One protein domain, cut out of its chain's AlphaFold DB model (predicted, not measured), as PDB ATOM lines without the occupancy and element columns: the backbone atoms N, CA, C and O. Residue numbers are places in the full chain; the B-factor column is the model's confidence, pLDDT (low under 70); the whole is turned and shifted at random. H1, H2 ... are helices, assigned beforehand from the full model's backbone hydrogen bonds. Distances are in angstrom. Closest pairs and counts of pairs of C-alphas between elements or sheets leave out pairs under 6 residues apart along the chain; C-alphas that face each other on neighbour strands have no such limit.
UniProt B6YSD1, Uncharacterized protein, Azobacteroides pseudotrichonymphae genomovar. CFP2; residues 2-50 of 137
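What this domain is: This is residues 2 to 50 of the 137 residues of an uncharacterized protein of Azobacteroides pseudotrichonymphae genomovar. CFP2 (UniProt B6YSD1). Two helices, a short H1 and a longer H2, meet as an open V, with the tight link of residues 24 to 26 at its point. Ahead of H1, residues 2 to 11 stick out as a free tail that makes much of the length, and the far part of H2, residues 42 to 46, also stands free. The printed part has 49 residues with two named helices, H1 then H2, and no named strand; its class is all helix. It is only just extended, close to loose, with a radius of gyration of the C-alphas of 15.0 A, and its flat outline spans 50 by 26 by 13 A.

Where its parts are: The printed part begins with C-alpha 2 at (165.546, 119.449, 159.829). H1, residues 12 to 23, starts with C-alpha 12 at (141.362, 107.875, 158.502) and is 16.4 A long from first to last C-alpha. H2, residues 27 to 46, is 28.6 A long and ends with C-alpha 46 at (130.709, 87.753, 158.440). Residues 47 to 50 follow it.

How they stand to each other: H1 and H2 touch, with 8 pairs of C-alphas within 8 A. H1 touches H2 with residues 16 to 20 alone, and H2 touches H1 with residues 27 to 34 alone. The closest C-alphas of the two helices, those of Ser 20 and Lys 27, are 5.5 A apart. The helices run opposite ways at a steep tilt of 62 degrees, and their centres are 14.6 A apart. In H1 and H2 every O i to N i+4 pair is within hydrogen-bond range.

The domain as a whole: The two C-alphas farthest apart, those of Gln 2 and Glu 47, are 50.2 A apart. Without the stretches that stand free, residues 2 to 11 and 42 to 48, the body spans 33 by 14 by 14 A. The printed part has no cut. The mean pLDDT of the printed part is 86.3, and residues 2 to 8 are under 70.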
ATOM      1  N   GLN A   2     165.724 120.895 159.685       33.34
ATOM      2  CA  GLN A   2     165.546 119.449 159.829       33.34
ATOM      3  C   GLN A   2     164.631 118.917 158.716       33.34
ATOM      4  O   GLN A   2     163.525 119.414 158.520       33.34
ATOM      5  N   ASN A   3     165.119 117.915 157.980       35.66
ATOM      6  CA  ASN A   3     164.343 117.140 157.015       35.66
ATOM      7  C   ASN A   3     163.237 116.384 157.762       35.66
ATOM      8  O   ASN A   3     163.506 115.366 158.398       35.66
ATOM      9  N   GLN A   4     161.993 116.852 157.660       37.22
ATOM     10  CA  GLN A   4     160.843 116.012 157.970       37.22
ATOM     11  C   GLN A   4     160.757 114.927 156.894       37.22
ATOM     12  O   GLN A   4     160.339 115.174 155.763       37.22
ATOM     13  N   GLN A   5     161.193 113.716 157.240       38.72
ATOM     14  CA  GLN A   5     160.775 112.505 156.544       38.72
ATOM     15  C   GLN A   5     159.244 112.491 156.538       38.72
ATOM     16  O   GLN A   5     158.613 112.352 157.584       38.72
ATOM     17  N   SER A   6     158.647 112.674 155.361       41.47
ATOM     18  CA  SER A   6     157.208 112.556 155.153       41.47
ATOM     19  C   SER A   6     156.801 111.107 155.396       41.47
ATOM     20  O   SER A   6     156.794 110.286 154.477       41.47
ATOM     21  N   ASN A   7     156.503 110.774 156.646       42.62
ATOM     22  CA  ASN A   7     155.939 109.492 157.022       42.62
ATOM     23  C   ASN A   7     154.549 109.418 156.372       42.62
ATOM     24  O   ASN A   7     153.584 109.991 156.869       42.62
ATOM     25  N   THR A   8     154.467 108.827 155.177       63.84
ATOM     26  CA  THR A   8     153.305 108.925 154.274       63.84
ATOM     27  C   THR A   8     152.216 107.929 154.678       63.84
ATOM     28  O   THR A   8     151.671 107.196 153.858       63.84
ATOM     29  N   ARG A   9     151.928 107.838 155.979       74.94
ATOM     30  CA  ARG A   9     150.845 107.006 156.489       74.94
ATOM     31  C   ARG A   9     149.561 107.816 156.405       74.94
ATOM     32  O   ARG A   9     149.338 108.700 157.222       74.94
ATOM     33  N   ILE A  10     148.730 107.505 155.417       81.69
ATOM     34  CA  ILE A  10     147.395 108.096 155.296       81.69
ATOM     35  C   ILE A  10     146.544 107.568 156.453       81.69
ATOM     36  O   ILE A  10     146.306 106.363 156.565       81.69
ATOM     37  N   SER A  11     146.109 108.463 157.331       88.88
ATOM     38  CA  SER A  11     145.183 108.153 158.414       88.88
ATOM     39  C   SER A  11     143.728 108.242 157.945       88.88
ATOM     40  O   SER A  11     143.406 108.884 156.944       88.88
ATOM     41  N   THR A  12     142.803 107.671 158.720       88.31
ATOM     42  CA  THR A  12     141.362 107.875 158.502       88.31
ATOM     43  C   THR A  12     140.986 109.361 158.528       88.31
ATOM     44  O   THR A  12     140.106 109.791 157.786       88.31
ATOM     45  N   GLY A  13     141.669 110.167 159.351       91.06
ATOM     46  CA  GLY A  13     141.449 111.614 159.423       91.06
ATOM     47  C   GLY A  13     141.826 112.344 158.132       91.06
ATOM     48  O   GLY A  13     141.125 113.283 157.737       91.06
ATOM     49  N   ASP A  14     142.871 111.877 157.445       91.69
ATOM     50  CA  ASP A  14     143.309 112.418 156.155       91.69
ATOM     51  C   ASP A  14     142.296 112.098 155.055       91.69
ATOM     52  O   ASP A  14     141.922 112.986 154.289       91.69
ATOM     53  N   ILE A  15     141.773 110.865 155.037       91.31
ATOM     54  CA  ILE A  15     140.718 110.442 154.104       91.31
ATOM     55  C   ILE A  15     139.465 111.299 154.307       91.31
ATOM     56  O   ILE A  15     138.970 111.903 153.358       91.31
ATOM     57  N   VAL A  16     138.981 111.417 155.548       94.88
ATOM     58  CA  VAL A  16     137.789 112.217 155.874       94.88
ATOM     59  C   VAL A  16     137.982 113.681 155.483       94.88
ATOM     60  O   VAL A  16     137.079 114.294 154.916       94.88
ATOM     61  N   SER A  17     139.156 114.251 155.762       94.19
ATOM     62  CA  SER A  17     139.450 115.643 155.417       94.19
ATOM     63  C   SER A  17     139.540 115.856 153.907       94.19
ATOM     64  O   SER A  17     139.065 116.879 153.420       94.19
ATOM     65  N   SER A  18     140.123 114.912 153.165       94.75
ATOM     66  CA  SER A  18     140.211 114.973 151.705       94.75
ATOM     67  C   SER A  18     138.834 114.870 151.051       94.75
ATOM     68  O   SER A  18     138.502 115.714 150.222       94.75
ATOM     69  N   VAL A  19     138.009 113.909 151.476       94.50
ATOM     70  CA  VAL A  19     136.658 113.715 150.932       94.50
ATOM     71  C   VAL A  19     135.774 114.922 151.245       94.50
ATOM     72  O   VAL A  19     135.179 115.474 150.327       94.50
ATOM     73  N   SER A  20     135.783 115.410 152.490       96.00
ATOM     74  CA  SER A  20     135.046 116.618 152.906       96.00
ATOM     75  C   SER A  20     135.378 117.836 152.037       96.00
ATOM     76  O   SER A  20     134.472 118.528 151.583       96.00
ATOM     77  N   LYS A  21     136.663 118.062 151.727       95.56
ATOM     78  CA  LYS A  21     137.074 119.144 150.817       95.56
ATOM     79  C   LYS A  21     136.566 118.937 149.389       95.56
ATOM     80  O   LYS A  21     136.205 119.909 148.743       95.56
ATOM     81  N   SER A  22     136.572 117.699 148.896       95.25
ATOM     82  CA  SER A  22     136.167 117.394 147.518       95.25
ATOM     83  C   SER A  22     134.656 117.432 147.293       95.25
ATOM     84  O   SER A  22     134.222 117.750 146.192       95.25
ATOM     85  N   THR A  23     133.859 117.111 148.316       94.62
ATOM     86  CA  THR A  23     132.397 117.032 148.205       94.62
ATOM     87  C   THR A  23     131.678 118.253 148.771       94.62
ATOM     88  O   THR A  23     130.486 118.403 148.537       94.62
ATOM     89  N   GLY A  24     132.363 119.110 149.538       95.12
ATOM     90  CA  GLY A  24     131.741 120.222 150.269       95.12
ATOM     91  C   GLY A  24     131.007 119.794 151.548       95.12
ATOM     92  O   GLY A  24     130.498 120.638 152.281       95.12
ATOM     93  N   GLU A  25     130.982 118.495 151.851       96.25
ATOM     94  CA  GLU A  25     130.311 117.949 153.029       96.25
ATOM     95  C   GLU A  25     131.092 118.200 154.316       96.25
ATOM     96  O   GLU A  25     132.327 118.252 154.339       96.25
ATOM     97  N   THR A  26     130.385 118.258 155.446       97.12
ATOM     98  CA  THR A  26     131.050 118.406 156.747       97.12
ATOM     99  C   THR A  26     131.851 117.148 157.095       97.12
ATOM    100  O   THR A  26     131.417 116.013 156.877       97.12
ATOM    101  N   LYS A  27     133.006 117.321 157.749       95.81
ATOM    102  CA  LYS A  27     133.833 116.193 158.221       95.81
ATOM    103  C   LYS A  27     133.053 115.206 159.098       95.81
ATOM    104  O   LYS A  27     133.341 114.011 159.074       95.81
ATOM    105  N   LYS A  28     132.071 115.689 159.870       96.56
ATOM    106  CA  LYS A  28     131.211 114.859 160.726       96.56
ATOM    107  C   LYS A  28     130.347 113.907 159.894       96.56
ATOM    108  O   LYS A  28     130.300 112.720 160.206       96.56
ATOM    109  N   VAL A  29     129.720 114.414 158.831       96.62
ATOM    110  CA  VAL A  29     128.908 113.616 157.898       96.62
ATOM    111  C   VAL A  29     129.783 112.599 157.171       96.62
ATOM    112  O   VAL A  29     129.499 111.403 157.221       96.62
ATOM    113  N   VAL A  30     130.909 113.039 156.604       97.19
ATOM    114  CA  VAL A  30     131.847 112.153 155.895       97.19
ATOM    115  C   VAL A  30     132.362 111.032 156.800       97.19
ATOM    116  O   VAL A  30     132.374 109.870 156.398       97.19
ATOM    117  N   LYS A  31     132.744 111.344 158.046       96.44
ATOM    118  CA  LYS A  31     133.187 110.333 159.018       96.44
ATOM    119  C   LYS A  31     132.085 109.320 159.331       96.44
ATOM    120  O   LYS A  31     132.380 108.133 159.434       96.44
ATOM    121  N   LYS A  32     130.836 109.774 159.486       96.94
ATOM    122  CA  LYS A  32     129.689 108.892 159.742       96.94
ATOM    123  C   LYS A  32     129.481 107.913 158.584       96.94
ATOM    124  O   LYS A  32     129.408 106.715 158.832       96.94
ATOM    125  N   ILE A  33     129.462 108.414 157.348       95.81
ATOM    126  CA  ILE A  33     129.319 107.589 156.139       95.81
ATOM    127  C   ILE A  33     130.477 106.594 156.033       95.81
ATOM    128  O   ILE A  33     130.249 105.407 155.842       95.81
ATOM    129  N   PHE A  34     131.717 107.053 156.233       94.56
ATOM    130  CA  PHE A  34     132.895 106.187 156.189       94.56
ATOM    131  C   PHE A  34     132.784 105.014 157.171       94.56
ATOM    132  O   PHE A  34     133.003 103.869 156.786       94.56
ATOM    133  N   LEU A  35     132.418 105.282 158.428       95.00
ATOM    134  CA  LEU A  35     132.244 104.233 159.435       95.00
ATOM    135  C   LEU A  35     131.105 103.278 159.072       95.00
ATOM    136  O   LEU A  35     131.272 102.070 159.205       95.00
ATOM    137  N   GLN A  36     129.989 103.799 158.562       96.50
ATOM    138  CA  GLN A  36     128.866 102.978 158.115       96.50
ATOM    139  C   GLN A  36     129.271 102.028 156.980       96.50
ATOM    140  O   GLN A  36     128.951 100.845 157.044       96.50
ATOM    141  N   CYS A  37     130.044 102.504 155.998       94.31
ATOM    142  CA  CYS A  37     130.577 101.647 154.940       94.31
ATOM    143  C   CYS A  37     131.470 100.531 155.502       94.31
ATOM    144  O   CYS A  37     131.376  99.392 155.060       94.31
ATOM    145  N   ILE A  38     132.333 100.830 156.479       94.00
ATOM    146  CA  ILE A  38     133.195  99.811 157.098       94.00
ATOM    147  C   ILE A  38     132.369  98.753 157.836       94.00
ATOM    148  O   ILE A  38     132.668  97.565 157.712       94.00
ATOM    149  N   GLU A  39     131.339  99.155 158.580       96.25
ATOM    150  CA  GLU A  39     130.467  98.207 159.279       96.25
ATOM    151  C   GLU A  39     129.669  97.330 158.312       96.25
ATOM    152  O   GLU A  39     129.593  96.119 158.509       96.25
ATOM    153  N   GLU A  40     129.168  97.890 157.212       96.38
ATOM    154  CA  GLU A  40     128.488  97.105 156.180       96.38
ATOM    155  C   GLU A  40     129.429  96.073 155.541       96.38
ATOM    156  O   GLU A  40     129.072  94.904 155.399       96.38
ATOM    157  N   ILE A  41     130.669  96.466 155.225       94.94
ATOM    158  CA  ILE A  41     131.690  95.543 154.708       94.94
ATOM    159  C   ILE A  41     131.932  94.402 155.702       94.94
ATOM    160  O   ILE A  41     131.971  93.241 155.294       94.94
ATOM    161  N   LYS A  42     132.074  94.704 156.999       93.88
ATOM    162  CA  LYS A  42     132.260  93.679 158.036       93.88
ATOM    163  C   LYS A  42     131.081  92.715 158.090       93.88
ATOM    164  O   LYS A  42     131.306  91.511 158.084       93.88
ATOM    165  N   GLN A  43     129.849  93.223 158.105       95.88
ATOM    166  CA  GLN A  43     128.646  92.388 158.144       95.88
ATOM    167  C   GLN A  43     128.579  91.446 156.941       95.88
ATOM    168  O   GLN A  43     128.420  90.243 157.118       95.88
ATOM    169  N   LYS A  44     128.811  91.952 155.723       95.44
ATOM    170  CA  LYS A  44     128.833  91.112 154.514       95.44
ATOM    171  C   LYS A  44     129.910  90.030 154.579       95.44
ATOM    172  O   LYS A  44     129.647  88.895 154.195       95.44
ATOM    173  N   LEU A  45     131.098  90.359 155.083       94.56
ATOM    174  CA  LEU A  45     132.167  89.377 155.254       94.56
ATOM    175  C   LEU A  45     131.800  88.305 156.289       94.56
ATOM    176  O   LEU A  45     132.042  87.129 156.039       94.56
ATOM    177  N   LEU A  46     131.182  88.688 157.411       92.25
ATOM    178  CA  LEU A  46     130.709  87.753 158.440       92.25
ATOM    179  C   LEU A  46     129.563  86.857 157.946       92.25
ATOM    180  O   LEU A  46     129.467  85.710 158.363       92.25
ATOM    181  N   GLU A  47     128.748  87.338 157.004       93.81
ATOM    182  CA  GLU A  47     127.751  86.536 156.277       93.81
ATOM    183  C   GLU A  47     128.381  85.566 155.251       93.81
ATOM    184  O   GLU A  47     127.659  84.897 154.511       93.81
ATOM    185  N   GLY A  48     129.713  85.513 155.139       89.94
ATOM    186  CA  GLY A  48     130.424  84.688 154.157       89.94
ATOM    187  C   GLY A  48     130.388  85.244 152.730       89.94
ATOM    188  O   GLY A  48     130.774  84.555 151.785       89.94
ATOM    189  N   LYS A  49     129.935  86.490 152.536       94.12
ATOM    190  CA  LYS A  49     129.836  87.110 151.210       94.12
ATOM    191  C   LYS A  49     131.161  87.738 150.796       94.12
ATOM    192  O   LYS A  49     131.861  88.368 151.588       94.12
ATOM    193  N   LEU A  50     131.469  87.631 149.506       93.56
ATOM    194  CA  LEU A  50     132.553  88.385 148.885       93.56
ATOM    195  C   LEU A  50     132.142  89.854 148.741       93.56
ATOM    196  O   LEU A  50     131.082  90.160 148.196       93.56
TER     197      LEU A  50